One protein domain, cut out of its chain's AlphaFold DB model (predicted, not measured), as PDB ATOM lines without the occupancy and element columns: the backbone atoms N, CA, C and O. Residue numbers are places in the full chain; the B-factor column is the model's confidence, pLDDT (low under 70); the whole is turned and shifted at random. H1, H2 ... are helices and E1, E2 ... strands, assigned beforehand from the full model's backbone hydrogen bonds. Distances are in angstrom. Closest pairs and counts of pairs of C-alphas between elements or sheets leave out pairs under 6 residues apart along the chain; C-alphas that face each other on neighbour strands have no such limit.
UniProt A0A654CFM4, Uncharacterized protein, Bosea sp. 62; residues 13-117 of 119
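AT A GLANCE: This is residues 13 to 117 of the 119 residues of an uncharacterized protein of Bosea sp. 62 (UniProt A0A654CFM4). One long, twisted antiparallel sheet of five strands curls round a single helix, H1, which packs on its inward-curving face; the other face has no named helix. A long link, residues 26 to 43, leads from H1 to the short edge strand E1. The printed part has 105 residues, in the order H1, E1, E2, E3, E4, E5; the sheet has that same strand order, and the class is mostly strand. The whole is compact, with a radius of gyration of the C-alphas of 14.4 A, yet elongated, spanning 45 by 27 by 27 A.

IN THESE COORDINATES: Find C-alpha 13 at (204.617, 237.667, 189.389); from there H1 runs through residues 13 to 25, 18.7 A. E1 is residues 44 to 47. E2, residues 53 to 68, covers 38.2 A and bends by 84 degrees at residue 65. E3, residues 71 to 84, covers 37.5 A and bends by 59 degrees at residue 81. E4, residues 87 to 98, covers 34.4 A, and E5, residues 104 to 116, covers 32.3 A, ending at C-alpha 116 at (212.319, 243.817, 201.725).

HOW THE PARTS SIT: The strands form a meander, each the antiparallel neighbour of the one before, and each successive pair is a hairpin. Look for N 46 and O 54 at 3.0 A between E1 and E2, N 59 and O 79 at 2.8 A between E2 and E3, N 78 and O 93 at 2.8 A between E3 and E4, and N 110 and O 92 at 2.8 A between E4 and E5. H1 is on the sheet, in two layers, a helix on one face; its closest C-alphas to E2 are Val 25 and Ala 60, 6.6 A. In H1 every O i to N i+4 pair is within hydrogen-bond range. E1 and E5 are apart.

THE WHOLE: The C-alphas of Arg 70 and Thr 117, the two farthest apart, are 45.8 A apart. The printed part has no cut. The link from H1 to E1 is long; the others are tight. Mean pLDDT of the printed part is 90.6, and residue 29 is under 70.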
ATOM      1  N   LEU A  13     204.504 236.248 189.069       91.94
ATOM      2  CA  LEU A  13     204.617 237.667 189.389       91.94
ATOM      3  C   LEU A  13     204.728 238.531 188.126       91.94
ATOM      4  O   LEU A  13     204.048 239.550 188.014       91.94
ATOM      5  N   ALA A  14     205.540 238.117 187.153       89.81
ATOM      6  CA  ALA A  14     205.671 238.818 185.877       89.81
ATOM      7  C   ALA A  14     204.356 238.796 185.081       89.81
ATOM      8  O   ALA A  14     203.963 239.811 184.504       89.81
ATOM      9  N   ALA A  15     203.647 237.662 185.096       89.94
ATOM     10  CA  ALA A  15     202.341 237.532 184.457       89.94
ATOM     11  C   ALA A  15     201.295 238.465 185.100       89.94
ATOM     12  O   ALA A  15     200.585 239.174 184.384       89.94
ATOM     13  N   LEU A  16     201.263 238.548 186.436       93.06
ATOM     14  CA  LEU A  16     200.401 239.489 187.154       93.06
ATOM     15  C   LEU A  16     200.739 240.943 186.820       93.06
ATOM     16  O   LEU A  16     199.829 241.737 186.603       93.06
ATOM     17  N   VAL A  17     202.024 241.312 186.762       93.62
ATOM     18  CA  VAL A  17     202.446 242.682 186.419       93.62
ATOM     19  C   VAL A  17     201.965 243.062 185.023       93.62
ATOM     20  O   VAL A  17     201.399 244.141 184.850       93.62
ATOM     21  N   HIS A  18     202.133 242.172 184.045       90.69
ATOM     22  CA  HIS A  18     201.674 242.414 182.680       90.69
ATOM     23  C   HIS A  18     200.160 242.665 182.633       90.69
ATOM     24  O   HIS A  18     199.690 243.620 182.011       90.69
ATOM     25  N   GLU A  19     199.399 241.855 183.365       90.31
ATOM     26  CA  GLU A  19     197.949 241.977 183.448       90.31
ATOM     27  C   GLU A  19     197.500 243.238 184.208       90.31
ATOM     28  O   GLU A  19     196.566 243.939 183.802       90.31
ATOM     29  N   ALA A  20     198.206 243.602 185.278       93.00
ATOM     30  CA  ALA A  20     197.938 244.809 186.047       93.00
ATOM     31  C   ALA A  20     198.199 246.085 185.235       93.00
ATOM     32  O   ALA A  20     197.436 247.048 185.352       93.00
ATOM     33  N   VAL A  21     199.256 246.087 184.415       93.69
ATOM     34  CA  VAL A  21     199.598 247.165 183.478       93.69
ATOM     35  C   VAL A  21     198.533 247.275 182.386       93.69
ATOM     36  O   VAL A  21     198.020 248.366 182.136       93.69
ATOM     37  N   ARG A  22     198.128 246.150 181.785       90.12
ATOM     38  CA  ARG A  22     197.074 246.111 180.761       90.12
ATOM     39  C   ARG A  22     195.757 246.687 181.285       90.12
ATOM     40  O   ARG A  22     195.185 247.573 180.654       90.12
ATOM     41  N   THR A  23     195.309 246.226 182.452       90.38
ATOM     42  CA  THR A  23     194.049 246.667 183.083       90.38
ATOM     43  C   THR A  23     194.108 248.096 183.626       90.38
ATOM     44  O   THR A  23     193.069 248.731 183.782       90.38
ATOM     45  N   GLN A  24     195.309 248.632 183.883       92.56
ATOM     46  CA  GLN A  24     195.501 250.042 184.237       92.56
ATOM     47  C   GLN A  24     195.242 250.976 183.044       92.56
ATOM     48  O   GLN A  24     194.729 252.078 183.232       92.56
ATOM     49  N   VAL A  25     195.609 250.549 181.832       89.75
ATOM     50  CA  VAL A  25     195.418 251.321 180.591       89.75
ATOM     51  C   VAL A  25     194.025 251.109 180.004       89.75
ATOM     52  O   VAL A  25     193.382 252.061 179.567       89.75
ATOM     53  N   PHE A  26     193.545 249.867 180.026       86.81
ATOM     54  CA  PHE A  26     192.213 249.488 179.570       86.81
ATOM     55  C   PHE A  26     191.442 248.851 180.720       86.81
ATOM     56  O   PHE A  26     191.533 247.635 180.909       86.81
ATOM     57  N   PRO A  27     190.679 249.651 181.487       78.94
ATOM     58  CA  PRO A  27     189.836 249.125 182.547       78.94
ATOM     59  C   PRO A  27     188.889 248.063 181.982       78.94
ATOM     60  O   PRO A  27     188.123 248.326 181.054       78.94
ATOM     61  N   GLY A  28     188.968 246.853 182.520       75.00
ATOM     62  CA  GLY A  28     188.217 245.694 182.056       75.00
ATOM     63  C   GLY A  28     188.483 244.484 182.941       75.00
ATOM     64  O   GLY A  28     189.260 244.564 183.893       75.00
ATOM     65  N   GLU A  29     187.827 243.368 182.629       67.62
ATOM     66  CA  GLU A  29     188.041 242.125 183.363       67.62
ATOM     67  C   GLU A  29     189.473 241.627 183.153       67.62
ATOM     68  O   GLU A  29     190.002 241.603 182.031       67.62
ATOM     69  N   ALA A  30     190.114 241.293 184.269       72.25
ATOM     70  CA  ALA A  30     191.465 240.784 184.267       72.25
ATOM     71  C   ALA A  30     191.468 239.304 183.851       72.25
ATOM     72  O   ALA A  30     190.609 238.530 184.271       72.25
ATOM     73  N   PHE A  31     192.423 238.904 183.016       72.56
ATOM     74  CA  PHE A  31     192.552 237.529 182.545       72.56
ATOM     75  C   PHE A  31     193.537 236.756 183.426       72.56
ATOM     76  O   PHE A  31     194.703 237.126 183.552       72.56
ATOM     77  N   GLY A  32     193.074 235.673 184.049       79.12
ATOM     78  CA  GLY A  32     193.900 234.765 184.857       79.12
ATOM     79  C   GLY A  32     194.241 235.253 186.271       79.12
ATOM     80  O   GLY A  32     194.399 234.422 187.161       79.12
ATOM     81  N   PHE A  33     194.296 236.566 186.513       81.38
ATOM     82  CA  PHE A  33     194.503 237.144 187.846       81.38
ATOM     83  C   PHE A  33     193.327 238.025 188.245       81.38
ATOM     84  O   PHE A  33     192.943 238.917 187.501       81.38
ATOM     85  N   HIS A  34     192.798 237.840 189.451       84.19
ATOM     86  CA  HIS A  34     191.734 238.690 189.983       84.19
ATOM     87  C   HIS A  34     192.333 239.778 190.879       84.19
ATOM     88  O   HIS A  34     192.545 239.562 192.069       84.19
ATOM     89  N   LEU A  35     192.631 240.941 190.290       88.19
ATOM     90  CA  LEU A  35     193.064 242.134 191.023       88.19
ATOM     91  C   LEU A  35     191.849 242.868 191.595       88.19
ATOM     92  O   LEU A  35     191.059 243.447 190.848       88.19
ATOM     93  N   VAL A  36     191.720 242.873 192.917       91.19
ATOM     94  CA  VAL A  36     190.600 243.492 193.629       91.19
ATOM     95  C   VAL A  36     191.029 244.851 194.188       91.19
ATOM     96  O   VAL A  36     192.065 244.928 194.845       91.19
ATOM     97  N   PRO A  37     190.280 245.941 193.946       91.19
ATOM     98  CA  PRO A  37     190.559 247.230 194.572       91.19
ATOM     99  C   PRO A  37     190.469 247.157 196.100       91.19
ATOM    100  O   PRO A  37     189.518 246.590 196.638       91.19
ATOM    101  N   VAL A  38     191.417 247.785 196.796       91.25
ATOM    102  CA  VAL A  38     191.365 247.949 198.254       91.25
ATOM    103  C   VAL A  38     190.492 249.166 198.582       91.25
ATOM    104  O   VAL A  38     190.794 250.269 198.116       91.25
ATOM    105  N   PRO A  39     189.402 249.017 199.359       88.88
ATOM    106  CA  PRO A  39     188.500 250.127 199.655       88.88
ATOM    107  C   PRO A  39     189.214 251.312 200.318       88.88
ATOM    108  O   PRO A  39     189.875 251.156 201.339       88.88
ATOM    109  N   GLY A  40     189.050 252.511 199.753       88.94
ATOM    110  CA  GLY A  40     189.642 253.744 200.293       88.94
ATOM    111  C   GLY A  40     191.142 253.915 200.024       88.94
ATOM    112  O   GLY A  40     191.715 254.928 200.424       88.94
ATOM    113  N   GLU A  41     191.773 252.980 199.316       90.06
ATOM    114  CA  GLU A  41     193.189 253.030 198.963       90.06
ATOM    115  C   GLU A  41     193.389 253.067 197.440       90.06
ATOM    116  O   GLU A  41     192.507 252.741 196.650       90.06
ATOM    117  N   SER A  42     194.590 253.458 197.007       90.12
ATOM    118  CA  SER A  42     195.006 253.387 195.592       90.12
ATOM    119  C   SER A  42     195.596 252.021 195.209       90.12
ATOM    120  O   SER A  42     196.116 251.853 194.104       90.12
ATOM    121  N   TRP A  43     195.536 251.052 196.124       94.69
ATOM    122  CA  TRP A  43     196.077 249.710 195.961       94.69
ATOM    123  C   TRP A  43     195.041 248.744 195.386       94.69
ATOM    124  O   TRP A  43     193.836 248.865 195.609       94.69
ATOM    125  N   ARG A  44     195.539 247.750 194.654       94.81
ATOM    126  CA  ARG A  44     194.811 246.557 194.227       94.81
ATOM    127  C   ARG A  44     195.528 245.326 194.763       94.81
ATOM    128  O   ARG A  44     196.755 245.334 194.852       94.81
ATOM    129  N   GLU A  45     194.787 244.280 195.082       95.56
ATOM    130  CA  GLU A  45     195.314 243.070 195.709       95.56
ATOM    131  C   GLU A  45     194.971 241.814 194.921       95.56
ATOM    132  O   GLU A  45     193.930 241.738 194.273       95.56
ATOM    133  N   ALA A  46     195.858 240.825 194.985       94.88
ATOM    134  CA  ALA A  46     195.631 239.490 194.454       94.88
ATOM    135  C   ALA A  46     196.445 238.454 195.238       94.88
ATOM    136  O   ALA A  46     197.425 238.778 195.912       94.88
ATOM    137  N   MET A  47     196.055 237.191 195.097       94.44
ATOM    138  CA  MET A  47     196.854 236.049 195.530       94.44
ATOM    139  C   MET A  47     197.492 235.405 194.300       94.44
ATOM    140  O   MET A  47     196.783 235.079 193.345       94.44
ATOM    141  N   LEU A  48     198.815 235.232 194.303       92.50
ATOM    142  CA  LEU A  48     199.484 234.469 193.252       92.50
ATOM    143  C   LEU A  48     199.168 232.965 193.389       92.50
ATOM    144  O   LEU A  48     198.907 232.495 194.498       92.50
ATOM    145  N   PRO A  49     199.241 232.179 192.296       89.94
ATOM    146  CA  PRO A  49     199.060 230.723 192.330       89.94
ATOM    147  C   PRO A  49     199.988 229.982 193.304       89.94
ATOM    148  O   PRO A  49     199.660 228.893 193.761       89.94
ATOM    149  N   ASP A  50     201.136 230.575 193.635       89.44
ATOM    150  CA  ASP A  50     202.104 230.045 194.599       89.44
ATOM    151  C   ASP A  50     201.828 230.461 196.059       89.44
ATOM    152  O   ASP A  50     202.624 230.168 196.950       89.44
ATOM    153  N   GLY A  51     200.705 231.139 196.319       91.31
ATOM    154  CA  GLY A  51     200.274 231.559 197.652       91.31
ATOM    155  C   GLY A  51     200.908 232.856 198.159       91.31
ATOM    156  O   GLY A  51     200.655 233.242 199.301       91.31
ATOM    157  N   ARG A  52     201.720 233.553 197.351       93.31
ATOM    158  CA  ARG A  52     202.256 234.869 197.732       93.31
ATOM    159  C   ARG A  52     201.174 235.954 197.595       93.31
ATOM    160  O   ARG A  52     200.623 236.114 196.500       93.31
ATOM    161  N   PRO A  53     200.896 236.746 198.649       95.38
ATOM    162  CA  PRO A  53     200.006 237.895 198.535       95.38
ATOM    163  C   PRO A  53     200.701 239.016 197.762       95.38
ATOM    164  O   PRO A  53     201.891 239.272 197.966       95.38
ATOM    165  N   VAL A  54     199.954 239.700 196.899       96.06
ATOM    166  CA  VAL A  54     200.445 240.837 196.121       96.06
ATOM    167  C   VAL A  54     199.559 242.052 196.346       96.06
ATOM    168  O   VAL A  54     198.340 241.958 196.226       96.06
ATOM    169  N   ARG A  55     200.183 243.203 196.605       96.50
ATOM    170  CA  ARG A  55     199.553 244.526 196.543       96.50
ATOM    171  C   ARG A  55     200.236 245.321 195.438       96.50
ATOM    172  O   ARG A  55     201.462 245.378 195.396       96.50
ATOM    173  N   ILE A  56     199.473 245.943 194.549       96.94
ATOM    174  CA  ILE A  56     200.010 246.758 193.458       96.94
ATOM    175  C   ILE A  56     199.278 248.095 193.339       96.94
ATOM    176  O   ILE A  56     198.051 248.164 193.424       96.94
ATOM    177  N   ARG A  57     200.035 249.164 193.102       96.94
ATOM    178  CA  ARG A  57     199.528 250.504 192.813       96.94
ATOM    179  C   ARG A  57     200.229 251.028 191.575       96.94
ATOM    180  O   ARG A  57     201.443 251.194 191.587       96.94
ATOM    181  N   LEU A  58     199.460 251.305 190.526       96.62
ATOM    182  CA  LEU A  58     199.968 251.819 189.258       96.62
ATOM    183  C   LEU A  58     199.301 253.148 188.912       96.62
ATOM    184  O   LEU A  58     198.173 253.427 189.309       96.62
ATOM    185  N   SER A  59     200.007 253.942 188.126       95.50
ATOM    186  CA  SER A  59     199.510 255.136 187.456       95.50
ATOM    187  C   SER A  59     199.861 255.052 185.976       95.50
ATOM    188  O   SER A  59     200.860 254.430 185.616       95.50
ATOM    189  N   ALA A  60     199.038 255.659 185.125       95.19
ATOM    190  CA  ALA A  60     199.283 255.751 183.693       95.19
ATOM    191  C   ALA A  60     199.337 257.220 183.276       95.19
ATOM    192  O   ALA A  60     198.500 258.018 183.705       95.19
ATOM    193  N   SER A  61     200.294 257.567 182.426       94.75
ATOM    194  CA  SER A  61     200.418 258.889 181.823       94.75
ATOM    195  C   SER A  61     200.567 258.777 180.301       94.75
ATOM    196  O   SER A  61     201.172 257.823 179.799       94.75
ATOM    197  N   PRO A  62     200.012 259.732 179.532       91.38
ATOM    198  CA  PRO A  62     200.268 259.801 178.100       91.38
ATOM    199  C   PRO A  62     201.765 259.973 177.827       91.38
ATOM    200  O   PRO A  62     202.426 260.791 178.467       91.38
ATOM    201  N   ALA A  63     202.279 259.239 176.848       89.00
ATOM    202  CA  ALA A  63     203.598 259.448 176.268       89.00
ATOM    203  C   ALA A  63     203.461 259.929 174.811       89.00
ATOM    204  O   ALA A  63     202.363 260.247 174.342       89.00
ATOM    205  N   ALA A  64     204.582 260.038 174.094       85.81
ATOM    206  CA  ALA A  64     204.589 260.537 172.721       85.81
ATOM    207  C   ALA A  64     203.665 259.711 171.808       85.81
ATOM    208  O   ALA A  64     203.667 258.479 171.838       85.81
ATOM    209  N   GLN A  65     202.888 260.399 170.970       83.00
ATOM    210  CA  GLN A  65     202.166 259.755 169.875       83.00
ATOM    211  C   GLN A  65     203.144 259.422 168.749       83.00
ATOM    212  O   GLN A  65     204.121 260.138 168.520       83.00
ATOM    213  N   THR A  66     202.890 258.322 168.053       79.12
ATOM    214  CA  THR A  66     203.749 257.844 166.969       79.12
ATOM    215  C   THR A  66     202.918 257.181 165.878       79.12
ATOM    216  O   THR A  66     201.743 256.871 166.075       79.12
ATOM    217  N   GLU A  67     203.529 256.945 164.723       78.06
ATOM    218  CA  GLU A  67     202.952 256.119 163.671       78.06
ATOM    219  C   GLU A  67     203.752 254.826 163.552       78.06
ATOM    220  O   GLU A  67     204.970 254.841 163.368       78.06
ATOM    221  N   ARG A  68     203.060 253.686 163.622       72.75
ATOM    222  CA  ARG A  68     203.650 252.369 163.372       72.75
ATOM    223  C   ARG A  68     202.883 251.708 162.242       72.75
ATOM    224  O   ARG A  68     201.667 251.584 162.320       72.75
ATOM    225  N   GLU A  69     203.578 251.319 161.175       78.12
ATOM    226  CA  GLU A  69     202.969 250.611 160.034       78.12
ATOM    227  C   GLU A  69     201.743 251.348 159.438       78.12
ATOM    228  O   GLU A  69     200.762 250.724 159.039       78.12
ATOM    229  N   ARG A  70     201.802 252.691 159.367       79.50
ATOM    230  CA  ARG A  70     200.710 253.593 158.925       79.50
ATOM    231  C   ARG A  70     199.479 253.634 159.845       79.50
ATOM    232  O   ARG A  70     198.414 254.078 159.420       79.50
ATOM    233  N   ARG A  71     199.602 253.178 161.092       82.12
ATOM    234  CA  ARG A  71     198.554 253.286 162.112       82.12
ATOM    235  C   ARG A  71     198.916 254.357 163.126       82.12
ATOM    236  O   ARG A  71     200.033 254.369 163.646       82.12
ATOM    237  N   ALA A  72     197.955 255.227 163.423       87.06
ATOM    238  CA  ALA A  72     198.090 256.218 164.478       87.06
ATOM    239  C   ALA A  72     198.111 255.513 165.841       87.06
ATOM    240  O   ALA A  72     197.194 254.755 166.177       87.06
ATOM    241  N   CYS A  73     199.168 255.750 166.611       91.44
ATOM    242  CA  CYS A  73     199.417 255.077 167.874       91.44
ATOM    243  C   CYS A  73     199.644 256.085 169.004       91.44
ATOM    244  O   CYS A  73     200.280 257.125 168.821       91.44
ATOM    245  N   ALA A  74     199.176 255.741 170.201       91.69
ATOM    246  CA  ALA A  74     199.514 256.449 171.428       91.69
ATOM    247  C   ALA A  74     200.568 255.670 172.213       91.69
ATOM    248  O   ALA A  74     200.396 254.480 172.480       91.69
ATOM    249  N   GLY A  75     201.638 256.356 172.612       93.50
ATOM    250  CA  GLY A  75     202.501 255.890 173.684       93.50
ATOM    251  C   GLY A  75     201.822 256.104 175.035       93.50
ATOM    252  O   GLY A  75     201.201 257.146 175.261       93.50
ATOM    253  N   ILE A  76     201.945 255.143 175.943       95.00
ATOM    254  CA  ILE A  76     201.471 255.260 177.325       95.00
ATOM    255  C   ILE A  76     202.565 254.746 178.249       95.00
ATOM    256  O   ILE A  76     203.046 253.630 178.070       95.00
ATOM    257  N   HIS A  77     202.928 255.554 179.241       96.56
ATOM    258  CA  HIS A  77     203.837 255.146 180.299       96.56
ATOM    259  C   HIS A  77     203.031 254.730 181.528       96.56
ATOM    260  O   HIS A  77     202.151 255.463 181.983       96.56
ATOM    261  N   VAL A  78     203.327 253.557 182.077       96.88
ATOM    262  CA  VAL A  78     202.749 253.055 183.323       96.88
ATOM    263  C   VAL A  78     203.860 252.924 184.348       96.88
ATOM    264  O   VAL A  78     204.897 252.332 184.076       96.88
ATOM    265  N   SER A  79     203.643 253.454 185.546       97.62
ATOM    266  CA  SER A  79     204.618 253.367 186.632       97.62
ATOM    267  C   SER A  79     203.940 253.135 187.970       97.62
ATOM    268  O   SER A  79     202.772 253.494 188.159       97.62
ATOM    269  N   GLY A  80     204.670 252.544 188.906       97.50
ATOM    270  CA  GLY A  80     204.176 252.388 190.259       97.50
ATOM    271  C   GLY A  80     204.980 251.421 191.103       97.50
ATOM    272  O   GLY A  80     206.176 251.209 190.902       97.50
ATOM    273  N   GLU A  81     204.292 250.855 192.080       97.31
ATOM    274  CA  GLU A  81     204.882 250.072 193.152       97.31
ATOM    275  C   GLU A  81     204.114 248.768 193.320       97.31
ATOM    276  O   GLU A  81     202.891 248.707 193.160       97.31
ATOM    277  N   LEU A  82     204.855 247.723 193.661       97.06
ATOM    278  CA  LEU A  82     204.323 246.401 193.927       97.06
ATOM    279  C   LEU A  82     204.982 245.840 195.184       97.06
ATOM    280  O   LEU A  82     206.187 245.969 195.369       97.06
ATOM    281  N   VAL A  83     204.198 245.177 196.022       96.81
ATOM    282  CA  VAL A  83     204.687 244.349 197.125       96.81
ATOM    283  C   VAL A  83     204.220 242.922 196.877       96.81
ATOM    284  O   VAL A  83     203.026 242.713 196.681       96.81
ATOM    285  N   ALA A  84     205.140 241.956 196.872       95.62
ATOM    286  CA  ALA A  84     204.839 240.526 196.809       95.62
ATOM    287  C   ALA A  84     205.460 239.823 198.019       95.62
ATOM    288  O   ALA A  84     206.685 239.759 198.138       95.62
ATOM    289  N   GLY A  85     204.625 239.294 198.914       94.00
ATOM    290  CA  GLY A  85     205.090 238.781 200.204       94.00
ATOM    291  C   GLY A  85     205.811 239.871 201.003       94.00
ATOM    292  O   GLY A  85     205.215 240.897 201.318       94.00
ATOM    293  N   ASP A  86     207.093 239.653 201.306       92.94
ATOM    294  CA  ASP A  86     207.958 240.601 202.016       92.94
ATOM    295  C   ASP A  86     208.873 241.411 201.084       92.94
ATOM    296  O   ASP A  86     209.772 242.091 201.570       92.94
ATOM    297  N   MET A  87     208.695 241.343 199.759       96.31
ATOM    298  CA  MET A  87     209.555 242.018 198.785       96.31
ATOM    299  C   MET A  87     208.826 243.169 198.090       96.31
ATOM    300  O   MET A  87     207.737 242.993 197.544       96.31
ATOM    301  N   GLY A  88     209.456 244.342 198.074       96.81
ATOM    302  CA  GLY A  88     209.001 245.520 197.347       96.81
ATOM    303  C   GLY A  88     209.659 245.641 195.974       96.81
ATOM    304  O   GLY A  88     210.837 245.315 195.793       96.81
ATOM    305  N   TYR A  89     208.908 246.180 195.020       97.31
ATOM    306  CA  TYR A  89     209.336 246.387 193.645       97.31
ATOM    307  C   TYR A  89     208.866 247.735 193.099       97.31
ATOM    308  O   TYR A  89     207.775 248.211 193.424       97.31
ATOM    309  N   ARG A  90     209.663 248.312 192.197       97.75
ATOM    310  CA  ARG A  90     209.214 249.347 191.260       97.75
ATOM    311  C   ARG A  90     208.765 248.699 189.963       97.75
ATOM    312  O   ARG A  90     209.439 247.814 189.437       97.75
ATOM    313  N   VAL A  91     207.645 249.184 189.451       97.50
ATOM    314  CA  VAL A  91     207.093 248.796 188.157       97.50
ATOM    315  C   VAL A  91     207.233 249.979 187.212       97.50
ATOM    316  O   VAL A  91     206.830 251.092 187.553       97.50
ATOM    317  N   SER A  92     207.761 249.737 186.019       97.06
ATOM    318  CA  SER A  92     207.671 250.666 184.895       97.06
ATOM    319  C   SER A  92     207.316 249.900 183.631       97.06
ATOM    320  O   SER A  92     207.772 248.776 183.434       97.06
ATOM    321  N   ALA A  93     206.470 250.468 182.785       96.38
ATOM    322  CA  ALA A  93     206.130 249.874 181.509       96.38
ATOM    323  C   ALA A  93     205.834 250.941 180.461       96.38
ATOM    324  O   ALA A  93     205.151 251.923 180.745       96.38
ATOM    325  N   ASP A  94     206.303 250.704 179.243       94.88
ATOM    326  CA  ASP A  94     206.011 251.527 178.077       94.88
ATOM    327  C   ASP A  94     205.148 250.727 177.102       94.88
ATOM    328  O   ASP A  94     205.504 249.624 176.674       94.88
ATOM    329  N   LEU A  95     203.987 251.284 176.763       93.31
ATOM    330  CA  LEU A  95     203.015 250.671 175.873       93.31
ATOM    331  C   LEU A  95     202.866 251.488 174.597       93.31
ATOM    332  O   LEU A  95     202.841 252.717 174.628       93.31
ATOM    333  N   ILE A  96     202.670 250.786 173.483       92.31
ATOM    334  CA  ILE A  96     202.188 251.367 172.230       92.31
ATOM    335  C   ILE A  96     200.782 250.838 171.992       92.31
ATOM    336  O   ILE A  96     200.580 249.628 171.873       92.31
ATOM    337  N   VAL A  97     199.821 251.748 171.903       92.06
ATOM    338  CA  VAL A  97     198.407 251.449 171.704       92.06
ATOM    339  C   VAL A  97     197.960 251.925 170.333       92.06
ATOM    340  O   VAL A  97     198.175 253.080 169.973       92.06
ATOM    341  N   ASP A  98     197.275 251.056 169.600       90.88
ATOM    342  CA  ASP A  98     196.566 251.427 168.380       90.88
ATOM    343  C   ASP A  98     195.342 252.291 168.716       90.88
ATOM    344  O   ASP A  98     194.467 251.868 169.474       90.88
ATOM    345  N   LEU A  99     195.252 253.500 168.158       87.94
ATOM    346  CA  LEU A  99     194.176 254.434 168.511       87.94
ATOM    347  C   LEU A  99     192.793 254.000 168.004       87.94
ATOM    348  O   LEU A  99     191.782 254.395 168.585       87.94
ATOM    349  N   VAL A 100     192.734 253.197 166.938       89.75
ATOM    350  CA  VAL A 100     191.473 252.792 166.299       89.75
ATOM    351  C   VAL A 100     190.876 251.582 167.008       89.75
ATOM    352  O   VAL A 100     189.719 251.593 167.420       89.75
ATOM    353  N   THR A 101     191.675 250.533 167.162       89.38
ATOM    354  CA  THR A 101     191.267 249.243 167.730       89.38
ATOM    355  C   THR A 101     191.423 249.184 169.244       89.38
ATOM    356  O   THR A 101     190.882 248.276 169.868       89.38
ATOM    357  N   ARG A 102     192.162 250.133 169.839       86.69
ATOM    358  CA  ARG A 102     192.560 250.124 171.256       86.69
ATOM    359  C   ARG A 102     193.358 248.879 171.651       86.69
ATOM    360  O   ARG A 102     193.404 248.512 172.821       86.69
ATOM    361  N   ALA A 103     193.997 248.225 170.685       87.19
ATOM    362  CA  ALA A 103     194.863 247.086 170.943       87.19
ATOM    363  C   ALA A 103     196.231 247.545 171.472       87.19
ATOM    364  O   ALA A 103     196.798 248.528 170.989       87.19
ATOM    365  N   VAL A 104     196.795 246.795 172.424       88.62
ATOM    366  CA  VAL A 104     198.208 246.926 172.813       88.62
ATOM    367  C   VAL A 104     199.065 246.281 171.722       88.62
ATOM    368  O   VAL A 104     199.000 245.072 171.515       88.62
ATOM    369  N   LEU A 105     199.859 247.084 171.012       88.88
ATOM    370  CA  LEU A 105     200.749 246.638 169.931       88.88
ATOM    371  C   LEU A 105     202.160 246.292 170.419       88.88
ATOM    372  O   LEU A 105     202.898 245.563 169.753       88.88
ATOM    373  N   ALA A 106     202.570 246.881 171.538       89.25
ATOM    374  CA  ALA A 106     203.813 246.582 172.234       89.25
ATOM    375  C   ALA A 106     203.658 246.951 173.711       89.25
ATOM    376  O   ALA A 106     202.969 247.918 174.033       89.25
ATOM    377  N   CYS A 107     204.309 246.185 174.580       89.94
ATOM    378  CA  CYS A 107     204.412 246.447 176.008       89.94
ATOM    379  C   CYS A 107     205.791 245.962 176.458       89.94
ATOM    380  O   CYS A 107     206.060 244.761 176.399       89.94
ATOM    381  N   ASP A 108     206.664 246.889 176.844       91.75
ATOM    382  CA  ASP A 108     207.921 246.577 177.527       91.75
ATOM    383  C   ASP A 108     207.741 246.927 179.000       91.75
ATOM    384  O   ASP A 108     207.531 248.089 179.337       91.75
ATOM    385  N   SER A 109     207.762 245.917 179.867       90.62
ATOM    386  CA  SER A 109     207.558 246.070 181.305       90.62
ATOM    387  C   SER A 109     208.797 245.641 182.071       90.62
ATOM    388  O   SER A 109     209.335 244.556 181.845       90.62
ATOM    389  N   ARG A 110     209.192 246.452 183.047       93.06
ATOM    390  CA  ARG A 110     210.306 246.203 183.953       93.06
ATOM    391  C   ARG A 110     209.808 246.134 185.386       93.06
ATOM    392  O   ARG A 110     208.975 246.928 185.822       93.06
ATOM    393  N   LEU A 111     210.368 245.174 186.108       94.44
ATOM    394  CA  LEU A 111     210.136 244.962 187.523       94.44
ATOM    395  C   LEU A 111     211.489 244.988 188.233       94.44
ATOM    396  O   LEU A 111     212.321 244.107 188.021       94.44
ATOM    397  N   GLU A 112     211.716 246.008 189.053       95.88
ATOM    398  CA  GLU A 112     212.972 246.202 189.776       95.88
ATOM    399  C   GLU A 112     212.746 245.966 191.269       95.88
ATOM    400  O   GLU A 112     211.944 246.661 191.892       95.88
ATOM    401  N   ALA A 113     213.446 244.995 191.856       95.25
ATOM    402  CA  ALA A 113     213.391 244.761 193.296       95.25
ATOM    403  C   ALA A 113     214.061 245.923 194.045       95.25
ATOM    404  O   ALA A 113     215.217 246.247 193.785       95.25
ATOM    405  N   VAL A 114     213.352 246.521 195.006       96.50
ATOM    406  CA  VAL A 114     213.866 247.641 195.818       96.50
ATOM    407  C   VAL A 114     214.227 247.242 197.248       96.50
ATOM    408  O   VAL A 114     214.774 248.049 197.999       96.50
ATOM    409  N   GLY A 115     213.960 245.991 197.622       94.19
ATOM    410  CA  GLY A 115     214.320 245.417 198.913       94.19
ATOM    411  C   GLY A 115     213.114 244.899 199.682       94.19
ATOM    412  O   GLY A 115     211.982 244.919 199.201       94.19
ATOM    413  N   ARG A 116     213.369 244.402 200.893       94.00
ATOM    414  CA  ARG A 116     212.319 243.817 201.725       94.00
ATOM    415  C   ARG A 116     211.467 244.889 202.397       94.00
ATOM    416  O   ARG A 116     212.004 245.857 202.938       94.00
ATOM    417  N   THR A 117     210.155 244.697 202.413       85.00
ATOM    418  CA  THR A 117     209.228 245.506 203.201       85.00
ATOM    419  C   THR A 117     209.368 245.114 204.666       85.00
ATOM    420  O   THR A 117     209.265 243.936 205.009       85.00
TER     421      THR A 117